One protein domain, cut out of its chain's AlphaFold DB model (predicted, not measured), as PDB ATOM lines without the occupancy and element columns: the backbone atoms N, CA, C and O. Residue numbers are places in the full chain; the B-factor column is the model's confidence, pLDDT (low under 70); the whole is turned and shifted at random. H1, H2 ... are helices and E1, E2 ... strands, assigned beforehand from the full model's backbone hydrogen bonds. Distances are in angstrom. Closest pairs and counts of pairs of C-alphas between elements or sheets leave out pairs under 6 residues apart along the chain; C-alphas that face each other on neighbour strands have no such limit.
ATOM      1  N   GLY A 119     214.750 282.119 195.809       88.38
ATOM      2  CA  GLY A 119     214.471 283.504 195.471       88.38
ATOM      3  C   GLY A 119     213.993 283.736 194.054       88.38
ATOM      4  O   GLY A 119     213.771 282.805 193.282       88.38
ATOM      5  N   VAL A 120     213.851 285.016 193.736       89.94
ATOM      6  CA  VAL A 120     213.558 285.529 192.401       89.94
ATOM      7  C   VAL A 120     214.737 286.352 191.907       89.94
ATOM      8  O   VAL A 120     215.443 286.994 192.687       89.94
ATOM      9  N   ALA A 121     214.946 286.336 190.599       91.69
ATOM     10  CA  ALA A 121     216.042 287.037 189.964       91.69
ATOM     11  C   ALA A 121     215.543 287.809 188.745       91.69
ATOM     12  O   ALA A 121     214.694 287.324 187.999       91.69
ATOM     13  N   PHE A 122     216.095 289.000 188.544       92.19
ATOM     14  CA  PHE A 122     215.750 289.894 187.450       92.19
ATOM     15  C   PHE A 122     216.996 290.224 186.636       92.19
ATOM     16  O   PHE A 122     218.071 290.466 187.190       92.19
ATOM     17  N   THR A 123     216.845 290.265 185.311       91.25
ATOM     18  CA  THR A 123     217.914 290.651 184.381       91.25
ATOM     19  C   THR A 123     218.033 292.162 184.183       91.25
ATOM     20  O   THR A 123     218.956 292.605 183.503       91.25
ATOM     21  N   MET A 124     217.135 292.952 184.768       88.19
ATOM     22  CA  MET A 124     217.220 294.408 184.909       88.19
ATOM     23  C   MET A 124     216.598 294.803 186.248       88.19
ATOM     24  O   MET A 124     215.754 294.071 186.765       88.19
ATOM     25  N   ASP A 125     216.982 295.953 186.799       86.19
ATOM     26  CA  ASP A 125     216.354 296.453 188.025       86.19
ATOM     27  C   ASP A 125     214.863 296.750 187.761       86.19
ATOM     28  O   ASP A 125     214.550 297.590 186.911       86.19
ATOM     29  N   PRO A 126     213.925 296.087 188.464       80.75
ATOM     30  CA  PRO A 126     212.494 296.269 188.226       80.75
ATOM     31  C   PRO A 126     211.990 297.677 188.582       80.75
ATOM     32  O   PRO A 126     210.912 298.064 188.140       80.75
ATOM     33  N   SER A 127     212.750 298.449 189.363       84.12
ATOM     34  CA  SER A 127     212.337 299.761 189.878       84.12
ATOM     35  C   SER A 127     212.685 300.907 188.928       84.12
ATOM     36  O   SER A 127     211.984 301.915 188.885       84.12
ATOM     37  N   ASN A 128     213.795 300.782 188.196       85.62
ATOM     38  CA  ASN A 128     214.350 301.863 187.372       85.62
ATOM     39  C   ASN A 128     214.905 301.394 186.014       85.62
ATOM     40  O   ASN A 128     215.451 302.208 185.272       85.62
ATOM     41  N   LEU A 129     214.771 300.104 185.681       85.19
ATOM     42  CA  LEU A 129     215.312 299.474 184.469       85.19
ATOM     43  C   LEU A 129     216.840 299.589 184.338       85.19
ATOM     44  O   LEU A 129     217.397 299.537 183.241       85.19
ATOM     45  N   GLY A 130     217.530 299.736 185.466       87.31
ATOM     46  CA  GLY A 130     218.977 299.816 185.551       87.31
ATOM     47  C   GLY A 130     219.655 298.536 185.073       87.31
ATOM     48  O   GLY A 130     219.113 297.430 185.169       87.31
ATOM     49  N   HIS A 131     220.885 298.692 184.582       92.06
ATOM     50  CA  HIS A 131     221.673 297.634 183.948       92.06
ATOM     51  C   HIS A 131     222.342 296.694 184.975       92.06
ATOM     52  O   HIS A 131     223.563 296.507 184.991       92.06
ATOM     53  N   TYR A 132     221.515 296.112 185.843       92.81
ATOM     54  CA  TYR A 132     221.895 295.236 186.947       92.81
ATOM     55  C   TYR A 132     221.172 293.897 186.848       92.81
ATOM     56  O   TYR A 132     220.002 293.841 186.473       92.81
ATOM     57  N   PHE A 133     221.847 292.828 187.258       93.62
ATOM     58  CA  PHE A 133     221.145 291.660 187.770       93.62
ATOM     59  C   PHE A 133     220.744 291.928 189.217       93.62
ATOM     60  O   PHE A 133     221.566 292.391 190.014       93.62
ATOM     61  N   VAL A 134     219.493 291.628 189.551       93.25
ATOM     62  CA  VAL A 134     218.956 291.806 190.903       93.25
ATOM     63  C   VAL A 134     218.447 290.468 191.405       93.25
ATOM     64  O   VAL A 134     217.596 289.858 190.762       93.25
ATOM     65  N   LEU A 135     218.964 290.005 192.540       92.12
ATOM     66  CA  LEU A 135     218.519 288.777 193.197       92.12
ATOM     67  C   LEU A 135     217.825 289.141 194.503       92.12
ATOM     68  O   LEU A 135     218.439 289.781 195.351       92.12
ATOM     69  N   ASN A 136     216.589 288.687 194.685       89.62
ATOM     70  CA  ASN A 136     215.888 288.730 195.964       89.62
ATOM     71  C   ASN A 136     215.738 287.304 196.465       89.62
ATOM     72  O   ASN A 136     215.086 286.493 195.808       89.62
ATOM     73  N   TYR A 137     216.356 286.983 197.595       88.44
ATOM     74  CA  TYR A 137     216.427 285.610 198.069       88.44
ATOM     75  C   TYR A 137     216.345 285.500 199.586       88.44
ATOM     76  O   TYR A 137     216.643 286.428 200.337       88.44
ATOM     77  N   ASP A 138     215.956 284.311 200.007       82.50
ATOM     78  CA  ASP A 138     215.942 283.834 201.373       82.50
ATOM     79  C   ASP A 138     217.006 282.736 201.513       82.50
ATOM     80  O   ASP A 138     217.121 281.839 200.668       82.50
ATOM     81  N   GLN A 139     217.809 282.846 202.567       76.69
ATOM     82  CA  GLN A 139     218.877 281.910 202.917       76.69
ATOM     83  C   GLN A 139     218.668 281.289 204.309       76.69
ATOM     84  O   GLN A 139     219.368 280.344 204.667       76.69
ATOM     85  N   THR A 140     217.735 281.808 205.109       63.72
ATOM     86  CA  THR A 140     217.603 281.460 206.529       63.72
ATOM     87  C   THR A 140     216.401 280.567 206.804       63.72
ATOM     88  O   THR A 140     216.478 279.726 207.697       63.72
ATOM     89  N   SER A 141     215.319 280.669 206.026       60.62
ATOM     90  CA  SER A 141     214.090 279.916 206.318       60.62
ATOM     91  C   SER A 141     214.036 278.512 205.707       60.62
ATOM     92  O   SER A 141     213.244 277.682 206.153       60.62
ATOM     93  N   GLY A 142     214.822 278.244 204.656       59.66
ATOM     94  CA  GLY A 142     214.730 277.004 203.871       59.66
ATOM     95  C   GLY A 142     213.418 276.842 203.081       59.66
ATOM     96  O   GLY A 142     213.167 275.771 202.532       59.66
ATOM     97  N   SER A 143     212.575 277.879 203.013       61.28
ATOM     98  CA  SER A 143     211.278 277.855 202.326       61.28
ATOM     99  C   SER A 143     211.402 278.034 200.808       61.28
ATOM    100  O   SER A 143     212.158 278.875 200.330       61.28
ATOM    101  N   THR A 144     210.593 277.298 200.034       61.56
ATOM    102  CA  THR A 144     210.469 277.444 198.567       61.56
ATOM    103  C   THR A 144     209.596 278.621 198.128       61.56
ATOM    104  O   THR A 144     209.481 278.885 196.933       61.56
ATOM    105  N   SER A 145     208.887 279.267 199.057       59.69
ATOM    106  CA  SER A 145     207.834 280.236 198.725       59.69
ATOM    107  C   SER A 145     207.902 281.532 199.523       59.69
ATOM    108  O   SER A 145     207.087 282.418 199.277       59.69
ATOM    109  N   SER A 146     208.841 281.667 200.463       56.28
ATOM    110  CA  SER A 146     208.949 282.835 201.349       56.28
ATOM    111  C   SER A 146     209.066 284.152 200.581       56.28
ATOM    112  O   SER A 146     208.350 285.106 200.883       56.28
ATOM    113  N   VAL A 147     209.883 284.161 199.524       57.06
ATOM    114  CA  VAL A 147     210.110 285.338 198.674       57.06
ATOM    115  C   VAL A 147     208.881 285.691 197.839       57.06
ATOM    116  O   VAL A 147     208.483 286.849 197.779       57.06
ATOM    117  N   THR A 148     208.244 284.703 197.211       56.22
ATOM    118  CA  THR A 148     207.093 284.938 196.323       56.22
ATOM    119  C   THR A 148     205.792 285.202 197.077       56.22
ATOM    120  O   THR A 148     204.883 285.797 196.512       56.22
ATOM    121  N   ALA A 149     205.689 284.757 198.332       56.56
ATOM    122  CA  ALA A 149     204.532 285.002 199.191       56.56
ATOM    123  C   ALA A 149     204.629 286.321 199.978       56.56
ATOM    124  O   ALA A 149     203.661 286.701 200.623       56.56
ATOM    125  N   GLY A 150     205.783 287.006 199.957       54.66
ATOM    126  CA  GLY A 150     205.993 288.258 200.694       54.66
ATOM    127  C   GLY A 150     206.027 288.105 202.222       54.66
ATOM    128  O   GLY A 150     205.886 289.094 202.933       54.66
ATOM    129  N   ASN A 151     206.211 286.882 202.733       51.66
ATOM    130  CA  ASN A 151     206.031 286.552 204.153       51.66
ATOM    131  C   ASN A 151     207.328 286.532 204.983       51.66
ATOM    132  O   ASN A 151     207.271 286.231 206.175       51.66
ATOM    133  N   SER A 152     208.499 286.800 204.398       53.69
ATOM    134  CA  SER A 152     209.771 286.757 205.134       53.69
ATOM    135  C   SER A 152     210.307 288.146 205.467       53.69
ATOM    136  O   SER A 152     210.563 288.950 204.575       53.69
ATOM    137  N   ASN A 153     210.579 288.372 206.755       53.78
ATOM    138  CA  ASN A 153     211.240 289.574 207.277       53.78
ATOM    139  C   ASN A 153     212.770 289.590 207.047       53.78
ATOM    140  O   ASN A 153     213.416 290.580 207.371       53.78
ATOM    141  N   GLU A 154     213.352 288.524 206.481       63.00
ATOM    142  CA  GLU A 154     214.802 288.367 206.253       63.00
ATOM    143  C   GLU A 154     215.145 288.149 204.768       63.00
ATOM    144  O   GLU A 154     215.893 287.245 204.391       63.00
ATOM    145  N   LEU A 155     214.571 288.974 203.891       75.31
ATOM    146  CA  LEU A 155     214.932 288.970 202.473       75.31
ATOM    147  C   LEU A 155     216.275 289.664 202.261       75.31
ATOM    148  O   LEU A 155     216.478 290.801 202.682       75.31
ATOM    149  N   ASN A 156     217.177 288.988 201.557       85.56
ATOM    150  CA  ASN A 156     218.430 289.565 201.102       85.56
ATOM    151  C   ASN A 156     218.282 290.005 199.646       85.56
ATOM    152  O   ASN A 156     217.831 289.230 198.797       85.56
ATOM    153  N   THR A 157     218.719 291.229 199.351       89.88
ATOM    154  CA  THR A 157     218.812 291.730 197.980       89.88
ATOM    155  C   THR A 157     220.271 291.863 197.573       89.88
ATOM    156  O   THR A 157     221.060 292.540 198.233       89.88
ATOM    157  N   PHE A 158     220.637 291.223 196.466       91.94
ATOM    158  CA  PHE A 158     221.957 291.327 195.861       91.94
ATOM    159  C   PHE A 158     221.858 292.009 194.499       91.94
ATOM    160  O   PHE A 158     221.085 291.587 193.640       91.94
ATOM    161  N   TYR A 159     222.682 293.035 194.302       93.12
ATOM    162  CA  TYR A 159     222.829 293.738 193.034       93.12
ATOM    163  C   TYR A 159     224.173 293.388 192.403       93.12
ATOM    164  O   TYR A 159     225.215 293.483 193.052       93.12
ATOM    165  N   HIS A 160     224.158 293.058 191.115       94.50
ATOM    166  CA  HIS A 160     225.367 292.897 190.318       94.50
ATOM    167  C   HIS A 160     225.289 293.760 189.066       94.50
ATOM    168  O   HIS A 160     224.412 293.569 188.223       94.50
ATOM    169  N   SER A 161     226.211 294.717 188.944       93.25
ATOM    170  CA  SER A 161     226.320 295.515 187.724       93.25
ATOM    171  C   SER A 161     226.778 294.625 186.581       93.25
ATOM    172  O   SER A 161     227.827 294.000 186.684       93.25
ATOM    173  N   LYS A 162     226.074 294.648 185.449       92.62
ATOM    174  CA  LYS A 162     226.507 293.916 184.247       92.62
ATOM    175  C   LYS A 162     227.806 294.455 183.634       92.62
ATOM    176  O   LYS A 162     228.330 293.870 182.695       92.62
ATOM    177  N   THR A 163     228.302 295.595 184.123       93.44
ATOM    178  CA  THR A 163     229.600 296.179 183.745       93.44
ATOM    179  C   THR A 163     230.696 295.909 184.777       93.44
ATOM    180  O   THR A 163     231.799 296.449 184.656       93.44
ATOM    181  N   ALA A 164     230.411 295.114 185.815       92.12
ATOM    182  CA  ALA A 164     231.418 294.700 186.777       92.12
ATOM    183  C   ALA A 164     232.547 293.933 186.071       92.12
ATOM    184  O   ALA A 164     232.321 293.180 185.127       92.12
ATOM    185  N   LYS A 165     233.783 294.141 186.532       89.69
ATOM    186  CA  LYS A 165     234.965 293.476 185.958       89.69
ATOM    187  C   LYS A 165     235.090 292.014 186.383       89.69
ATOM    188  O   LYS A 165     235.798 291.258 185.729       89.69
ATOM    189  N   GLU A 166     234.451 291.650 187.488       90.69
ATOM    190  CA  GLU A 166     234.525 290.322 188.083       90.69
ATOM    191  C   GLU A 166     233.129 289.867 188.505       90.69
ATOM    192  O   GLU A 166     232.382 290.628 189.129       90.69
ATOM    193  N   ASP A 167     232.810 288.612 188.193       91.00
ATOM    194  CA  ASP A 167     231.601 287.951 188.669       91.00
ATOM    195  C   ASP A 167     231.746 287.520 190.137       91.00
ATOM    196  O   ASP A 167     232.848 287.187 190.599       91.00
ATOM    197  N   PRO A 168     230.638 287.479 190.897       92.81
ATOM    198  CA  PRO A 168     230.665 286.962 192.252       92.81
ATOM    199  C   PRO A 168     231.042 285.476 192.256       92.81
ATOM    200  O   PRO A 168     230.793 284.730 191.311       92.81
ATOM    201  N   LYS A 169     231.628 285.017 193.363       91.81
ATOM    202  CA  LYS A 169     231.962 283.601 193.571       91.81
ATOM    203  C   LYS A 169     230.817 282.875 194.285       91.81
ATOM    204  O   LYS A 169     229.890 283.498 194.795       91.81
ATOM    205  N   GLY A 170     230.900 281.547 194.355       92.50
ATOM    206  CA  GLY A 170     229.924 280.732 195.083       92.50
ATOM    207  C   GLY A 170     228.555 280.699 194.403       92.50
ATOM    208  O   GLY A 170     228.473 280.621 193.177       92.50
ATOM    209  N   ASP A 171     227.481 280.722 195.192       91.19
ATOM    210  CA  ASP A 171     226.125 280.552 194.660       91.19
ATOM    211  C   ASP A 171     225.667 281.741 193.822       91.19
ATOM    212  O   ASP A 171     225.094 281.540 192.754       91.19
ATOM    213  N   HIS A 172     225.978 282.970 194.251       93.12
ATOM    214  CA  HIS A 172     225.681 284.176 193.475       93.12
ATOM    215  C   HIS A 172     226.314 284.095 192.086       93.12
ATOM    216  O   HIS A 172     225.642 284.394 191.108       93.12
ATOM    217  N   GLY A 173     227.551 283.601 191.971       94.25
ATOM    218  CA  GLY A 173     228.214 283.388 190.677       94.25
ATOM    219  C   GLY A 173     227.476 282.417 189.761       94.25
ATOM    220  O   GLY A 173     227.299 282.690 188.577       94.25
ATOM    221  N   ARG A 174     226.981 281.302 190.314       93.12
ATOM    222  CA  ARG A 174     226.183 280.325 189.554       93.12
ATOM    223  C   ARG A 174     224.863 280.929 189.071       93.12
ATOM    224  O   ARG A 174     224.485 280.714 187.924       93.12
ATOM    225  N   ILE A 175     224.190 281.707 189.921       94.06
ATOM    226  CA  ILE A 175     222.932 282.381 189.567       94.06
ATOM    227  C   ILE A 175     223.178 283.455 188.498       94.06
ATOM    228  O   ILE A 175     222.439 283.509 187.521       94.06
ATOM    229  N   ILE A 176     224.230 284.268 188.627       94.12
ATOM    230  CA  ILE A 176     224.601 285.262 187.607       94.12
ATOM    231  C   ILE A 176     224.936 284.582 186.273       94.12
ATOM    232  O   ILE A 176     224.462 285.028 185.233       94.12
ATOM    233  N   GLY A 177     225.662 283.460 186.295       94.00
ATOM    234  CA  GLY A 177     225.927 282.660 185.097       94.00
ATOM    235  C   GLY A 177     224.648 282.188 184.394       94.00
ATOM    236  O   GLY A 177     224.563 282.275 183.171       94.00
ATOM    237  N   LEU A 178     223.633 281.756 185.151       94.31
ATOM    238  CA  LEU A 178     222.311 281.424 184.605       94.31
ATOM    239  C   LEU A 178     221.608 282.647 184.000       94.31
ATOM    240  O   LEU A 178     221.026 282.545 182.928       94.31
ATOM    241  N   LEU A 179     221.658 283.806 184.658       93.00
ATOM    242  CA  LEU A 179     221.000 285.018 184.154       93.00
ATOM    243  C   LEU A 179     221.640 285.584 182.885       93.00
ATOM    244  O   LEU A 179     220.975 286.308 182.153       93.00
ATOM    245  N   TRP A 180     222.910 285.276 182.632       92.44
ATOM    246  CA  TRP A 180     223.557 285.560 181.352       92.44
ATOM    247  C   TRP A 180     223.132 284.602 180.234       92.44
ATOM    248  O   TRP A 180     223.229 284.960 179.063       92.44
ATOM    249  N   GLU A 181     222.717 283.384 180.580       92.19
ATOM    250  CA  GLU A 181     222.279 282.372 179.617       92.19
ATOM    251  C   GLU A 181     220.841 282.598 179.115       92.19
ATOM    252  O   GLU A 181     220.544 282.256 177.967       92.19
ATOM    253  N   LEU A 182     219.967 283.133 179.973       85.62
ATOM    254  CA  LEU A 182     218.547 283.393 179.695       85.62
ATOM    255  C   LEU A 182     218.325 284.662 178.859       85.62
ATOM    256  O   LEU A 182     217.499 284.582 177.917       85.62
TER     257      LEU A 182
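Overview. This is residues 119 to 182 of the 182 residues of the protein "Phosphoenolpyruvate synthase" of Magnetococcales bacterium (UniProt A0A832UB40). A small sheet of three antiparallel strands is covered on one face by a single helix, H1, which crosses it slantwise, making two layers. A long loop, residues 139 to 155, lies beyond the end of the sheet where E2 ends and E3 begins. The printed part has 64 residues with three named strands and one named helix, along the chain E1, E2, E3, H1; the sheet's order is E1, E2, E3. The class is mixed, helices and strands, with under half of the residues in named elements. The whole is compact, with a radius of gyration of the C-alphas of 12.1 A and spans of 33 by 27 by 19 A.

Arrangement. E1, residues 119 to 122, and E2, residues 132 to 138, form a hairpin, antiparallel at 171 degrees, with N 120 and O 136 at 2.8 A, within hydrogen-bond range. E2 and E3, residues 156 to 161, form a second hairpin at 163 degrees, with N 133 and O 160 at 2.8 A. The three strands are a meander, each the antiparallel neighbour of the one before. H1, residues 170 to 181, is on the sheet at a height of 9.7 A, over E2 and E3 and only just not over E1, on which 2 of its C-alphas fall. On the local plane it runs slantwise to the strands, at 50 degrees to E2. The closest C-alphas of E2 and H1 are those of Phe 133 and Ile 176, 7.3 A apart. In H1 every O i to N i+4 pair is within hydrogen-bond range.

Along the chain. E1 begins at C-alpha 119, (214.471, 283.504, 195.471), and is 10.3 A long. E2 is 19.3 A long, E3 16.6 A and H1 17.3 A, ending at C-alpha 181, (222.279, 282.372, 179.617).

Size, cuts and confidence. The C-alphas farthest apart, of Asn 151 and Lys 165, are 34.9 A apart. The printed part has no cut, and the link E2 to E3 is long, 17 residues. Residues 140 to 154 have pLDDT under 70.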